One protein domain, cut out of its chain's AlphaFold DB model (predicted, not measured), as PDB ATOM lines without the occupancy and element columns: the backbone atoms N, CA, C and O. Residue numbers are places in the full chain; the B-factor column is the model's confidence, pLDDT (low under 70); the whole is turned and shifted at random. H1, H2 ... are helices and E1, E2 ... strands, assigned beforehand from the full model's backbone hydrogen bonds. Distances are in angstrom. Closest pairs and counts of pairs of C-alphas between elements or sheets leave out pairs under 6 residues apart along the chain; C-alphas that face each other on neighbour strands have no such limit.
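Overview. This is residues 6 to 112 of the 114 residues of the protein "DUF2185 domain-containing protein" of Bacillus sp. (UniProt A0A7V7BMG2). One strongly twisted sheet of seven strands makes a wall through the whole domain, its strands' lines turning by 158 degrees from edge strand E4 to edge strand E7. Helix H3 lies over E1 with little H4 after it, H1 sits where E1 and E3 end, and the short H2 and H5 only graze the sheet. The 107 printed residues hold five named helices and seven named strands, in the order E1 H1 E2 E3 H2 E4 H3 H4 E5 E6 E7 H5; the class is mixed, helices and strands. The sheet is mixed too, in the order E4 E1 E3 E2 E5 E6 E7. The whole is compact and rounded, with a radius of gyration of the C-alphas of 13.1 A and spans of 31 by 29 by 25 A.

Along the chain. Find C-alpha 10 at (264.705, 219.839, 244.992); from there E1 runs 13.0 A to residue 14. Look next at E3, residues 36 to 43, 19.2 A long, which bends by 50 degrees at residue 39. E2 is residues 23 to 28, 14.4 A, and E4 is residues 57 to 60, 9.6 A. E5, residues 83 to 89, spans 20.2 A; E6, residues 92 to 98, spans 18.3 A; E7 is residues 103 to 105. H3, residues 62 to 68, is 10.1 A long. The four-residue helices are H1, 15 to 18; H2, 48 to 51; H4, 70 to 73; and H5, 107 to 110, ending at C-alpha 110, (275.589, 216.870, 227.894).

Arrangement. Begin with E1 and E3, parallel at 16 degrees, where N 12 and O 39 are 3.0 A apart, within hydrogen-bond range. On the other side of E1, E4 is antiparallel, with N 13 and O 58 at 2.9 A. E2 and E3 form a hairpin, with N 40 and O 27 at 2.9 A. E2 and E5 are antiparallel, with N 26 and O 84 at 2.9 A. E5, E6 and E7 form a meander, each strand the antiparallel neighbour of the one before: look at N 87 and O 95, 2.8 A, then N 98 and O 103, 2.8 A. H3 lies over E1 at a height of 9.0 A over the sheet and runs along the strands, at 18 degrees to E1 on the local plane; the closest C-alphas are those of Gly 10 and Ala 62, 7.3 A. H3 and H4 touch only at the corner, and only just, with 3 pairs of C-alphas within 8 A, the closest those of Ser 66 and Ile 72, 7.2 A. H1 is on the sheet, over none of its strands; the C-alphas of Ile 17 and Ser 43 are 5.6 A apart. In H3, 1 of 3 O i to N i+4 pairs and 3 of 4 O i to N i+3 pairs are within range; H1, H2, H4 and H5 are too short for an O i to N i+4 pair.

Size, cuts and confidence. The C-alphas farthest apart are those of Pro 34 and Glu 90, 38.0 A. The printed part has no cut and no long link. Mean pLDDT of the printed part is 96.4, and no printed residue is under 70.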
ATOM      1  N   SER A   6     270.371 215.986 250.762       81.75
ATOM      2  CA  SER A   6     270.853 217.354 250.993       81.75
ATOM      3  C   SER A   6     271.878 217.839 249.963       81.75
ATOM      4  O   SER A   6     272.078 219.044 249.863       81.75
ATOM      5  N   GLU A   7     272.506 216.942 249.201       85.56
ATOM      6  CA  GLU A   7     273.510 217.291 248.185       85.56
ATOM      7  C   GLU A   7     272.890 217.690 246.839       85.56
ATOM      8  O   GLU A   7     273.532 218.365 246.040       85.56
ATOM      9  N   TYR A   8     271.632 217.317 246.594       90.00
ATOM     10  CA  TYR A   8     271.015 217.444 245.271       90.00
ATOM     11  C   TYR A   8     269.972 218.551 245.168       90.00
ATOM     12  O   TYR A   8     269.606 218.908 244.055       90.00
ATOM     13  N   GLY A   9     269.456 219.078 246.282       94.62
ATOM     14  CA  GLY A   9     268.322 220.009 246.264       94.62
ATOM     15  C   GLY A   9     267.025 219.388 245.718       94.62
ATOM     16  O   GLY A   9     266.912 218.175 245.530       94.62
ATOM     17  N   GLY A  10     266.015 220.231 245.507       97.25
ATOM     18  CA  GLY A  10     264.705 219.839 244.992       97.25
ATOM     19  C   GLY A  10     264.617 219.908 243.469       97.25
ATOM     20  O   GLY A  10     265.072 220.880 242.863       97.25
ATOM     21  N   PHE A  11     263.974 218.899 242.885       98.25
ATOM     22  CA  PHE A  11     263.657 218.788 241.463       98.25
ATOM     23  C   PHE A  11     262.198 219.170 241.226       98.25
ATOM     24  O   PHE A  11     261.328 218.698 241.957       98.25
ATOM     25  N   VAL A  12     261.909 219.967 240.199       98.25
ATOM     26  CA  VAL A  12     260.528 220.269 239.795       98.25
ATOM     27  C   VAL A  12     260.062 219.199 238.814       98.25
ATOM     28  O   VAL A  12     260.684 218.983 237.778       98.25
ATOM     29  N   VAL A  13     258.978 218.500 239.140       98.56
ATOM     30  CA  VAL A  13     258.525 217.326 238.384       98.56
ATOM     31  C   VAL A  13     257.031 217.419 238.113       98.56
ATOM     32  O   VAL A  13     256.241 217.710 239.015       98.56
ATOM     33  N   SER A  14     256.634 217.158 236.871       98.69
ATOM     34  CA  SER A  14     255.227 217.048 236.490       98.69
ATOM     35  C   SER A  14     254.530 215.898 237.214       98.69
ATOM     36  O   SER A  14     255.041 214.778 237.299       98.69
ATOM     37  N   LYS A  15     253.305 216.140 237.692       98.62
ATOM     38  CA  LYS A  15     252.466 215.092 238.290       98.62
ATOM     39  C   LYS A  15     252.100 213.979 237.304       98.62
ATOM     40  O   LYS A  15     251.868 212.859 237.752       98.62
ATOM     41  N   ASN A  16     252.121 214.228 235.992       98.50
ATOM     42  CA  ASN A  16     251.911 213.179 234.990       98.50
ATOM     43  C   ASN A  16     253.035 212.134 235.021       98.50
ATOM     44  O   ASN A  16     252.761 210.941 234.898       98.50
ATOM     45  N   ILE A  17     254.280 212.551 235.289       98.44
ATOM     46  CA  ILE A  17     255.412 211.625 235.467       98.44
ATOM     47  C   ILE A  17     255.178 210.722 236.684       98.44
ATOM     48  O   ILE A  17     255.397 209.515 236.625       98.44
ATOM     49  N   ILE A  18     254.654 211.282 237.776       97.44
ATOM     50  CA  ILE A  18     254.284 210.510 238.974       97.44
ATOM     51  C   ILE A  18     253.130 209.548 238.674       97.44
ATOM     52  O   ILE A  18     253.089 208.444 239.210       97.44
ATOM     53  N   GLY A  19     252.228 209.941 237.773       96.75
ATOM     54  CA  GLY A  19     251.185 209.086 237.208       96.75
ATOM     55  C   GLY A  19     251.695 207.990 236.260       96.75
ATOM     56  O   GLY A  19     250.879 207.247 235.719       96.75
ATOM     57  N   GLY A  20     253.010 207.874 236.051       95.94
ATOM     58  CA  GLY A  20     253.637 206.845 235.219       95.94
ATOM     59  C   GLY A  20     253.824 207.238 233.754       95.94
ATOM     60  O   GLY A  20     254.182 206.386 232.940       95.94
ATOM     61  N   LYS A  21     253.586 208.504 233.389       97.56
ATOM     62  CA  LYS A  21     253.876 208.982 232.033       97.56
ATOM     63  C   LYS A  21     255.386 209.140 231.831       97.56
ATOM     64  O   LYS A  21     256.065 209.628 232.737       97.56
ATOM     65  N   PRO A  22     255.929 208.761 230.660       97.50
ATOM     66  CA  PRO A  22     257.343 208.959 230.369       97.50
ATOM     67  C   PRO A  22     257.742 210.430 230.473       97.50
ATOM     68  O   PRO A  22     256.982 211.321 230.079       97.50
ATOM     69  N   ILE A  23     258.956 210.669 230.966       98.38
ATOM     70  CA  ILE A  23     259.613 211.972 230.854       98.38
ATOM     71  C   ILE A  23     259.825 212.235 229.368       98.38
ATOM     72  O   ILE A  23     260.284 211.355 228.653       98.38
ATOM     73  N   ARG A  24     259.497 213.428 228.887       98.06
ATOM     74  CA  ARG A  24     259.787 213.820 227.506       98.06
ATOM     75  C   ARG A  24     260.793 214.943 227.437       98.06
ATOM     76  O   ARG A  24     261.679 214.884 226.592       98.06
ATOM     77  N   TYR A  25     260.680 215.918 228.328       98.44
ATOM     78  CA  TYR A  25     261.563 217.073 228.347       98.44
ATOM     79  C   TYR A  25     262.163 217.268 229.729       98.44
ATOM     80  O   TYR A  25     261.492 217.089 230.748       98.44
ATOM     81  N   SER A  26     263.433 217.653 229.762       98.38
ATOM     82  CA  SER A  26     264.081 218.120 230.976       98.38
ATOM     83  C   SER A  26     265.002 219.280 230.677       98.38
ATOM     84  O   SER A  26     265.815 219.194 229.759       98.38
ATOM     85  N   PHE A  27     264.939 220.315 231.498       98.38
ATOM     86  CA  PHE A  27     265.797 221.481 231.349       98.38
ATOM     87  C   PHE A  27     266.311 221.954 232.701       98.38
ATOM     88  O   PHE A  27     265.693 221.705 233.744       98.38
ATOM     89  N   ARG A  28     267.462 222.631 232.678       98.12
ATOM     90  CA  ARG A  28     268.115 223.145 233.880       98.12
ATOM     91  C   ARG A  28     268.208 224.662 233.846       98.12
ATOM     92  O   ARG A  28     269.009 225.228 233.108       98.12
ATOM     93  N   GLU A  29     267.458 225.330 234.712       96.56
ATOM     94  CA  GLU A  29     267.436 226.791 234.814       96.56
ATOM     95  C   GLU A  29     267.727 227.271 236.231       96.56
ATOM     96  O   GLU A  29     267.482 226.579 237.215       96.56
ATOM     97  N   LYS A  30     268.283 228.478 236.360       95.38
ATOM     98  CA  LYS A  30     268.548 229.048 237.682       95.38
ATOM     99  C   LYS A  30     267.227 229.372 238.369       95.38
ATOM    100  O   LYS A  30     266.432 230.152 237.853       95.38
ATOM    101  N   SER A  31     267.041 228.831 239.565       92.50
ATOM    102  CA  SER A  31     265.902 229.154 240.416       92.50
ATOM    103  C   SER A  31     266.230 230.310 241.361       92.50
ATOM    104  O   SER A  31     267.343 230.409 241.878       92.50
ATOM    105  N   SER A  32     265.244 231.165 241.634       92.56
ATOM    106  CA  SER A  32     265.311 232.144 242.728       92.56
ATOM    107  C   SER A  32     265.095 231.506 244.106       92.56
ATOM    108  O   SER A  32     265.378 232.139 245.122       92.56
ATOM    109  N   ILE A  33     264.607 230.262 244.150       93.25
ATOM    110  CA  ILE A  33     264.389 229.473 245.365       93.25
ATOM    111  C   ILE A  33     265.665 228.660 245.643       93.25
ATOM    112  O   ILE A  33     265.932 227.715 244.898       93.25
ATOM    113  N   PRO A  34     266.435 228.962 246.710       89.75
ATOM    114  CA  PRO A  34     267.742 228.340 246.956       89.75
ATOM    115  C   PRO A  34     267.708 226.821 247.153       89.75
ATOM    116  O   PRO A  34     268.716 226.151 246.967       89.75
ATOM    117  N   GLN A  35     266.561 226.275 247.561       92.94
ATOM    118  CA  GLN A  35     266.380 224.842 247.776       92.94
ATOM    119  C   GLN A  35     266.219 224.060 246.466       92.94
ATOM    120  O   GLN A  35     266.301 222.834 246.497       92.94
ATOM    121  N   LEU A  36     265.965 224.727 245.334       96.31
ATOM    122  CA  LEU A  36     265.811 224.081 244.031       96.31
ATOM    123  C   LEU A  36     267.142 224.036 243.283       96.31
ATOM    124  O   LEU A  36     267.892 225.007 243.250       96.31
ATOM    125  N   ASN A  37     267.398 222.906 242.631       96.88
ATOM    126  CA  ASN A  37     268.640 222.647 241.894       96.88
ATOM    127  C   ASN A  37     268.602 223.084 240.419       96.88
ATOM    128  O   ASN A  37     269.597 222.956 239.695       96.88
ATOM    129  N   GLY A  38     267.440 223.579 239.990       97.81
ATOM    130  CA  GLY A  38     267.175 224.085 238.652       97.81
ATOM    131  C   GLY A  38     266.642 223.070 237.648       97.81
ATOM    132  O   GLY A  38     266.196 223.481 236.581       97.81
ATOM    133  N   TRP A  39     266.657 221.776 237.964       98.44
ATOM    134  CA  TRP A  39     266.114 220.750 237.083       98.44
ATOM    135  C   TRP A  39     264.587 220.729 237.110       98.44
ATOM    136  O   TRP A  39     263.961 220.635 238.170       98.44
ATOM    137  N   ASN A  40     264.014 220.758 235.913       98.44
ATOM    138  CA  ASN A  40     262.589 220.631 235.647       98.44
ATOM    139  C   ASN A  40     262.362 219.424 234.731       98.44
ATOM    140  O   ASN A  40     263.112 219.250 233.772       98.44
ATOM    141  N   PHE A  41     261.340 218.610 235.008       98.62
ATOM    142  CA  PHE A  41     261.000 217.412 234.230       98.62
ATOM    143  C   PHE A  41     259.532 217.406 233.835       98.62
ATOM    144  O   PHE A  41     258.652 217.414 234.706       98.62
ATOM    145  N   TYR A  42     259.282 217.366 232.529       98.62
ATOM    146  CA  TYR A  42     257.953 217.382 231.922       98.62
ATOM    147  C   TYR A  42     257.674 216.045 231.241       98.62
ATOM    148  O   TYR A  42     258.577 215.389 230.711       98.62
ATOM    149  N   SER A  43     256.415 215.624 231.288       98.44
ATOM    150  CA  SER A  43     255.951 214.385 230.675       98.44
ATOM    151  C   SER A  43     255.661 214.556 229.183       98.44
ATOM    152  O   SER A  43     255.543 215.672 228.683       98.44
ATOM    153  N   ILE A  44     255.508 213.440 228.472       96.94
ATOM    154  CA  ILE A  44     255.074 213.435 227.065       96.94
ATOM    155  C   ILE A  44     253.666 214.016 226.844       96.94
ATOM    156  O   ILE A  44     253.373 214.472 225.743       96.94
ATOM    157  N   ASP A  45     252.828 214.027 227.881       96.81
ATOM    158  CA  ASP A  45     251.445 214.512 227.828       96.81
ATOM    159  C   ASP A  45     251.307 215.955 228.362       96.81
ATOM    160  O   ASP A  45     250.194 216.464 228.478       96.81
ATOM    161  N   ASP A  46     252.416 216.613 228.725       98.25
ATOM    162  CA  ASP A  46     252.392 217.978 229.258       98.25
ATOM    163  C   ASP A  46     252.347 218.990 228.105       98.25
ATOM    164  O   ASP A  46     253.372 219.343 227.521       98.25
ATOM    165  N   ASP A  47     251.145 219.458 227.775       97.06
ATOM    166  CA  ASP A  47     250.941 220.548 226.823       97.06
ATOM    167  C   ASP A  47     251.159 221.938 227.454       97.06
ATOM    168  O   ASP A  47     251.461 222.087 228.642       97.06
ATOM    169  N   GLU A  48     251.018 222.986 226.642       96.25
ATOM    170  CA  GLU A  48     251.219 224.370 227.077       96.25
ATOM    171  C   GLU A  48     250.252 224.789 228.199       96.25
ATOM    172  O   GLU A  48     250.664 225.469 229.142       96.25
ATOM    173  N   GLU A  49     248.980 224.379 228.147       97.62
ATOM    174  CA  GLU A  49     248.008 224.694 229.203       97.62
ATOM    175  C   GLU A  49     248.410 224.026 230.523       97.62
ATOM    176  O   GLU A  49     248.398 224.660 231.584       97.62
ATOM    177  N   TYR A  50     248.831 222.762 230.454       97.81
ATOM    178  CA  TYR A  50     249.273 221.992 231.602       97.81
ATOM    179  C   TYR A  50     250.528 222.594 232.240       97.81
ATOM    180  O   TYR A  50     250.572 222.768 233.463       97.81
ATOM    181  N   VAL A  51     251.527 222.944 231.425       96.88
ATOM    182  CA  VAL A  51     252.793 223.547 231.870       96.88
ATOM    183  C   VAL A  51     252.573 224.923 232.500       96.88
ATOM    184  O   VAL A  51     253.205 225.252 233.505       96.88
ATOM    185  N   ASN A  52     251.633 225.712 231.976       96.62
ATOM    186  CA  ASN A  52     251.341 227.052 232.489       96.62
ATOM    187  C   ASN A  52     250.643 227.060 233.864       96.62
ATOM    188  O   ASN A  52     250.530 228.116 234.492       96.62
ATOM    189  N   ASN A  53     250.200 225.908 234.375       97.44
ATOM    190  CA  ASN A  53     249.611 225.791 235.705       97.44
ATOM    191  C   ASN A  53     250.598 225.171 236.702       97.44
ATOM    192  O   ASN A  53     250.774 223.956 236.771       97.44
ATOM    193  N   SER A  54     251.177 225.999 237.572       94.94
ATOM    194  CA  SER A  54     252.151 225.560 238.582       94.94
ATOM    195  C   SER A  54     251.626 224.494 239.556       94.94
ATOM    196  O   SER A  54     252.416 223.717 240.092       94.94
ATOM    197  N   ASN A  55     250.304 224.379 239.752       97.94
ATOM    198  CA  ASN A  55     249.714 223.327 240.587       97.94
ATOM    199  C   ASN A  55     249.871 221.923 239.989       97.94
ATOM    200  O   ASN A  55     249.643 220.937 240.694       97.94
ATOM    201  N   ASN A  56     250.250 221.807 238.718       98.50
ATOM    202  CA  ASN A  56     250.491 220.538 238.042       98.50
ATOM    203  C   ASN A  56     251.880 219.948 238.322       98.50
ATOM    204  O   ASN A  56     252.165 218.811 237.933       98.50
ATOM    205  N   PHE A  57     252.719 220.685 239.047       98.25
ATOM    206  CA  PHE A  57     254.070 220.284 239.406       98.25
ATOM    207  C   PHE A  57     254.192 219.979 240.898       98.25
ATOM    208  O   PHE A  57     253.374 220.388 241.728       98.25
ATOM    209  N   VAL A  58     255.228 219.226 241.241       98.06
ATOM    210  CA  VAL A  58     255.626 218.947 242.617       98.06
ATOM    211  C   VAL A  58     257.140 218.953 242.726       98.06
ATOM    212  O   VAL A  58     257.852 218.700 241.757       98.06
ATOM    213  N   ILE A  59     257.631 219.252 243.924       97.69
ATOM    214  CA  ILE A  59     259.054 219.197 244.230       97.69
ATOM    215  C   ILE A  59     259.374 217.808 244.779       97.69
ATOM    216  O   ILE A  59     258.806 217.400 245.794       97.69
ATOM    217  N   LEU A  60     260.289 217.095 244.126       97.62
ATOM    218  CA  LEU A  60     260.811 215.812 244.592       97.62
ATOM    219  C   LEU A  60     262.243 215.964 245.109       97.62
ATOM    220  O   LEU A  60     262.994 216.822 244.650       97.62
ATOM    221  N   ASN A  61     262.622 215.114 246.063       96.31
ATOM    222  CA  ASN A  61     264.016 214.944 246.472       96.31
ATOM    223  C   ASN A  61     264.721 213.898 245.585       96.31
ATOM    224  O   ASN A  61     264.078 213.202 244.792       96.31
ATOM    225  N   ALA A  62     266.040 213.776 245.739       95.31
ATOM    226  CA  ALA A  62     266.861 212.854 244.956       95.31
ATOM    227  C   ALA A  62     266.423 211.389 245.095       95.31
ATOM    228  O   ALA A  62     266.329 210.677 244.101       95.31
ATOM    229  N   GLU A  63     266.089 210.939 246.305       94.75
ATOM    230  CA  GLU A  63     265.639 209.560 246.531       94.75
ATOM    231  C   GLU A  63     264.295 209.251 245.847       94.75
ATOM    232  O   GLU A  63     264.041 208.132 245.404       94.75
ATOM    233  N   SER A  64     263.395 210.231 245.768       95.69
ATOM    234  CA  SER A  64     262.093 210.043 245.123       95.69
ATOM    235  C   SER A  64     262.238 210.019 243.608       95.69
ATOM    236  O   SER A  64     261.671 209.148 242.953       95.69
ATOM    237  N   ILE A  65     263.026 210.938 243.045       95.75
ATOM    238  CA  ILE A  65     263.202 211.016 241.595       95.75
ATOM    239  C   ILE A  65     264.041 209.851 241.052       95.75
ATOM    240  O   ILE A  65     263.778 209.367 239.953       95.75
ATOM    241  N   SER A  66     264.962 209.301 241.854       93.94
ATOM    242  CA  SER A  66     265.745 208.120 241.478       93.94
ATOM    243  C   SER A  66     264.896 206.875 241.249       93.94
ATOM    244  O   SER A  66     265.280 205.998 240.480       93.94
ATOM    245  N   LYS A  67     263.752 206.775 241.938       95.00
ATOM    246  CA  LYS A  67     262.793 205.672 241.773       95.00
ATOM    247  C   LYS A  67     261.994 205.799 240.473       95.00
ATOM    248  O   LYS A  67     261.473 204.797 240.000       95.00
ATOM    249  N   ILE A  68     261.904 207.008 239.914       95.06
ATOM    250  CA  ILE A  68     261.242 207.288 238.634       95.06
ATOM    251  C   ILE A  68     262.215 207.027 237.485       95.06
ATOM    252  O   ILE A  68     261.912 206.258 236.580       95.06
ATOM    253  N   SER A  69     263.382 207.672 237.517       94.62
ATOM    254  CA  SER A  69     264.407 207.505 236.489       94.62
ATOM    255  C   SER A  69     265.800 207.722 237.086       94.62
ATOM    256  O   SER A  69     266.176 208.863 237.365       94.62
ATOM    257  N   PRO A  70     266.601 206.658 237.283       93.88
ATOM    258  CA  PRO A  70     267.949 206.790 237.838       93.88
ATOM    259  C   PRO A  70     268.919 207.521 236.894       93.88
ATOM    260  O   PRO A  70     269.873 208.127 237.374       93.88
ATOM    261  N   VAL A  71     268.639 207.535 235.582       94.81
ATOM    262  CA  VAL A  71     269.457 208.207 234.549       94.81
ATOM    263  C   VAL A  71     269.576 209.717 234.799       94.81
ATOM    264  O   VAL A  71     270.536 210.351 234.374       94.81
ATOM    265  N   ILE A  72     268.645 210.308 235.556       95.75
ATOM    266  CA  ILE A  72     268.695 211.724 235.944       95.75
ATOM    267  C   ILE A  72     270.011 212.082 236.647       95.75
ATOM    268  O   ILE A  72     270.523 213.184 236.457       95.75
ATOM    269  N   PHE A  73     270.598 211.163 237.420       95.25
ATOM    270  CA  PHE A  73     271.879 211.425 238.076       95.25
ATOM    271  C   PHE A  73     273.060 211.468 237.112       95.25
ATOM    272  O   PHE A  73     274.034 212.160 237.386       95.25
ATOM    273  N   GLU A  74     272.968 210.783 235.976       95.44
ATOM    274  CA  GLU A  74     274.019 210.793 234.957       95.44
ATOM    275  C   GLU A  74     274.100 212.149 234.253       95.44
ATOM    276  O   GLU A  74     275.172 212.557 233.821       95.44
ATOM    277  N   ILE A  75     272.985 212.883 234.193       96.81
ATOM    278  CA  ILE A  75     272.930 214.235 233.630       96.81
ATOM    279  C   ILE A  75     272.930 215.330 234.700       96.81
ATOM    280  O   ILE A  75     272.907 216.501 234.344       96.81
ATOM    281  N   PHE A  76     272.955 215.002 235.997       96.56
ATOM    282  CA  PHE A  76     272.690 215.976 237.066       96.56
ATOM    283  C   PHE A  76     273.623 217.194 237.032       96.56
ATOM    284  O   PHE A  76     273.168 218.316 237.265       96.56
ATOM    285  N   GLU A  77     274.896 216.981 236.698       96.38
ATOM    286  CA  GLU A  77     275.925 218.024 236.623       96.38
ATOM    287  C   GLU A  77     275.908 218.828 235.309       96.38
ATOM    288  O   GLU A  77     276.734 219.722 235.130       96.38
ATOM    289  N   ALA A  78     274.961 218.570 234.397       97.25
ATOM    290  CA  ALA A  78     274.844 219.342 233.159       97.25
ATOM    291  C   ALA A  78     274.643 220.837 233.466       97.25
ATOM    292  O   ALA A  78     273.962 221.182 234.439       97.25
ATOM    293  N   PRO A  79     275.229 221.752 232.682       96.94
ATOM    294  CA  PRO A  79     275.211 223.175 232.998       96.94
ATOM    295  C   PRO A  79     273.793 223.764 233.015       96.94
ATOM    296  O   PRO A  79     272.853 223.265 232.403       96.94
ATOM    297  N   TYR A  80     273.640 224.910 233.677       97.12
ATOM    298  CA  TYR A  80     272.439 225.721 233.482       97.12
ATOM    299  C   TYR A  80     272.318 226.151 232.013       97.12
ATOM    300  O   TYR A  80     273.300 226.579 231.408       97.12
ATOM    301  N   GLY A  81     271.104 226.073 231.473       97.06
ATOM    302  CA  GLY A  81     270.800 226.263 230.055       97.06
ATOM    303  C   GLY A  81     270.643 224.957 229.272       97.06
ATOM    304  O   GLY A  81     270.215 225.016 228.121       97.06
ATOM    305  N   THR A  82     270.948 223.800 229.876       98.06
ATOM    306  CA  THR A  82     270.664 222.482 229.293       98.06
ATOM    307  C   THR A  82     269.167 222.309 229.049       98.06
ATOM    308  O   THR A  82     268.357 222.629 229.918       98.06
ATOM    309  N   ASP A  83     268.820 221.784 227.872       98.38
ATOM    310  CA  ASP A  83     267.449 221.604 227.397       98.38
ATOM    311  C   ASP A  83     267.382 220.325 226.550       98.38
ATOM    312  O   ASP A  83     267.905 220.268 225.436       98.38
ATOM    313  N   LEU A  84     266.832 219.258 227.126       98.62
ATOM    314  CA  LEU A  84     266.918 217.904 226.588       98.62
ATOM    315  C   LEU A  84     265.534 217.339 226.305       98.62
ATOM    316  O   LEU A  84     264.642 217.369 227.153       98.62
ATOM    317  N   CYS A  85     265.407 216.711 225.145       98.50
ATOM    318  CA  CYS A  85     264.341 215.784 224.822       98.50
ATOM    319  C   CYS A  85     264.818 214.347 225.069       98.50
ATOM    320  O   CYS A  85     265.848 213.921 224.547       98.50
ATOM    321  N   TRP A  86     264.048 213.583 225.837       98.38
ATOM    322  CA  TRP A  86     264.297 212.171 226.118       98.38
ATOM    323  C   TRP A  86     263.762 211.322 224.956       98.38
ATOM    324  O   TRP A  86     262.611 211.479 224.523       98.38
ATOM    325  N   LEU A  87     264.605 210.438 224.426       98.19
ATOM    326  CA  LEU A  87     264.303 209.567 223.293       98.19
ATOM    327  C   LEU A  87     263.926 208.174 223.783       98.19
ATOM    328  O   LEU A  87     264.550 207.634 224.698       98.19
ATOM    329  N   TYR A  88     262.908 207.594 223.150       97.12
ATOM    330  CA  TYR A  88     262.387 206.284 223.511       97.12
ATOM    331  C   TYR A  88     262.167 205.421 222.275       97.12
ATOM    332  O   TYR A  88     261.618 205.893 221.281       97.12
ATOM    333  N   GLU A  89     262.504 204.141 222.390       96.88
ATOM    334  CA  GLU A  89     262.164 203.095 221.428       96.88
ATOM    335  C   GLU A  89     261.374 202.009 222.155       96.88
ATOM    336  O   GLU A  89     261.794 201.527 223.204       96.88
ATOM    337  N   GLU A  90     260.180 201.679 221.653       94.81
ATOM    338  CA  GLU A  90     259.276 200.690 222.273       94.81
ATOM    339  C   GLU A  90     259.019 200.930 223.781       94.81
ATOM    340  O   GLU A  90     258.810 200.004 224.562       94.81
ATOM    341  N   GLY A  91     259.021 202.202 224.204       91.50
ATOM    342  CA  GLY A  91     258.819 202.607 225.601       91.50
ATOM    343  C   GLY A  91     260.074 202.546 226.481       91.50
ATOM    344  O   GLY A  91     259.996 202.869 227.665       91.50
ATOM    345  N   ILE A  92     261.229 202.187 225.924       94.50
ATOM    346  CA  ILE A  92     262.519 202.130 226.617       94.50
ATOM    347  C   ILE A  92     263.304 203.406 226.317       94.50
ATOM    348  O   ILE A  92     263.412 203.800 225.161       94.50
ATOM    349  N   HIS A  93     263.852 204.058 227.346       96.31
ATOM    350  CA  HIS A  93     264.718 205.227 227.171       96.31
ATOM    351  C   HIS A  93     266.034 204.819 226.491       96.31
ATOM    352  O   HIS A  93     266.750 203.969 227.020       96.31
ATOM    353  N   VAL A  94     266.354 205.435 225.350       97.12
ATOM    354  CA  VAL A  94     267.539 205.091 224.538       97.12
ATOM    355  C   VAL A  94     268.575 206.208 224.442       97.12
ATOM    356  O   VAL A  94     269.716 205.944 224.072       97.12
ATOM    357  N   GLY A  95     268.223 207.446 224.795       97.75
ATOM    358  CA  GLY A  95     269.161 208.560 224.724       97.75
ATOM    359  C   GLY A  95     268.500 209.927 224.767       97.75
ATOM    360  O   GLY A  95     267.324 210.071 225.099       97.75
ATOM    361  N   PHE A  96     269.277 210.941 224.396       98.56
ATOM    362  CA  PHE A  96     268.885 212.337 224.500       98.56
ATOM    363  C   PHE A  96     269.096 213.079 223.189       98.56
ATOM    364  O   PHE A  96     270.073 212.859 222.473       98.56
ATOM    365  N   TYR A  97     268.204 214.026 222.933       98.56
ATOM    366  CA  TYR A  97     268.352 215.046 221.912       98.56
ATOM    367  C   TYR A  97     268.442 216.411 222.589       98.56
ATOM    368  O   TYR A  97     267.560 216.771 223.367       98.56
ATOM    369  N   ASP A  98     269.503 217.161 222.319       98.00
ATOM    370  CA  ASP A  98     269.687 218.504 222.861       98.00
ATOM    371  C   ASP A  98     268.979 219.522 221.964       98.00
ATOM    372  O   ASP A  98     269.308 219.680 220.786       98.00
ATOM    373  N   LEU A  99     267.993 220.209 222.538       97.38
ATOM    374  CA  LEU A  99     267.137 221.162 221.836       97.38
ATOM    375  C   LEU A  99     267.833 222.502 221.561       97.38
ATOM    376  O   LEU A  99     267.357 223.273 220.731       97.38
ATOM    377  N   LYS A 100     268.955 222.810 222.227       94.69
ATOM    378  CA  LYS A 100     269.733 224.032 221.963       94.69
ATOM    379  C   LYS A 100     270.671 223.875 220.779       94.69
ATOM    380  O   LYS A 100     270.878 224.840 220.044       94.69
ATOM    381  N   VAL A 101     271.270 222.696 220.618       93.50
ATOM    382  CA  VAL A 101     272.224 222.417 219.527       93.50
ATOM    383  C   VAL A 101     271.646 221.552 218.408       93.50
ATOM    384  O   VAL A 101     272.372 221.246 217.464       93.50
ATOM    385  N   ASP A 102     270.365 221.191 218.507       96.69
ATOM    386  CA  ASP A 102     269.580 220.501 217.478       96.69
ATOM    387  C   ASP A 102     270.224 219.181 217.017       96.69
ATOM    388  O   ASP A 102     270.427 218.924 215.827       96.69
ATOM    389  N   LYS A 103     270.607 218.329 217.981       97.50
ATOM    390  CA  LYS A 103     271.206 217.015 217.690       97.50
ATOM    391  C   LYS A 103     271.069 216.015 218.836       97.50
ATOM    392  O   LYS A 103     270.968 216.391 220.002       97.50
ATOM    393  N   GLU A 104     271.190 214.732 218.504       98.12
ATOM    394  CA  GLU A 104     271.396 213.675 219.497       98.12
ATOM    395  C   GLU A 104     272.747 213.831 220.202       98.12
ATOM    396  O   GLU A 104     273.765 214.167 219.583       98.12
ATOM    397  N   VAL A 105     272.753 213.587 221.511       97.62
ATOM    398  CA  VAL A 105     273.921 213.775 222.373       97.62
ATOM    399  C   VAL A 105     274.091 212.610 223.341       97.62
ATOM    400  O   VAL A 105     273.132 212.046 223.865       97.62
ATOM    401  N   SER A 106     275.347 212.265 223.613       96.62
ATOM    402  CA  SER A 106     275.712 211.370 224.712       96.62
ATOM    403  C   SER A 106     275.774 212.123 226.044       96.62
ATOM    404  O   SER A 106     275.908 213.345 226.074       96.62
ATOM    405  N   ILE A 107     275.776 211.386 227.156       96.38
ATOM    406  CA  ILE A 107     275.944 211.956 228.503       96.38
ATOM    407  C   ILE A 107     277.223 212.794 228.609       96.38
ATOM    408  O   ILE A 107     277.182 213.906 229.122       96.38
ATOM    409  N   ASN A 108     278.344 212.331 228.049       95.81
ATOM    410  CA  ASN A 108     279.595 213.099 228.081       95.81
ATOM    411  C   ASN A 108     279.456 214.454 227.378       95.81
ATOM    412  O   ASN A 108     279.978 215.455 227.861       95.81
ATOM    413  N   GLN A 109     278.717 214.499 226.265       96.19
ATOM    414  CA  GLN A 109     278.452 215.747 225.552       96.19
ATOM    415  C   GLN A 109     277.522 216.664 226.351       96.19
ATOM    416  O   GLN A 109     277.792 217.857 226.422       96.19
ATOM    417  N   ILE A 110     276.488 216.117 226.999       96.81
ATOM    418  CA  ILE A 110     275.589 216.870 227.894       96.81
ATOM    419  C   ILE A 110     276.374 217.508 229.050       96.81
ATOM    420  O   ILE A 110     276.146 218.662 229.409       96.81
ATOM    421  N   LEU A 111     277.322 216.764 229.621       96.12
ATOM    422  CA  LEU A 111     278.155 217.201 230.740       96.12
ATOM    423  C   LEU A 111     279.342 218.089 230.321       96.12
ATOM    424  O   LEU A 111     280.100 218.529 231.182       96.12
ATOM    425  N   ASN A 112     279.520 218.360 229.022       91.75
ATOM    426  CA  ASN A 112     280.694 219.047 228.466       91.75
ATOM    427  C   ASN A 112     282.037 218.417 228.883       91.75
ATOM    428  O   ASN A 112     283.024 219.121 229.108       91.75
TER     429      ASN A 112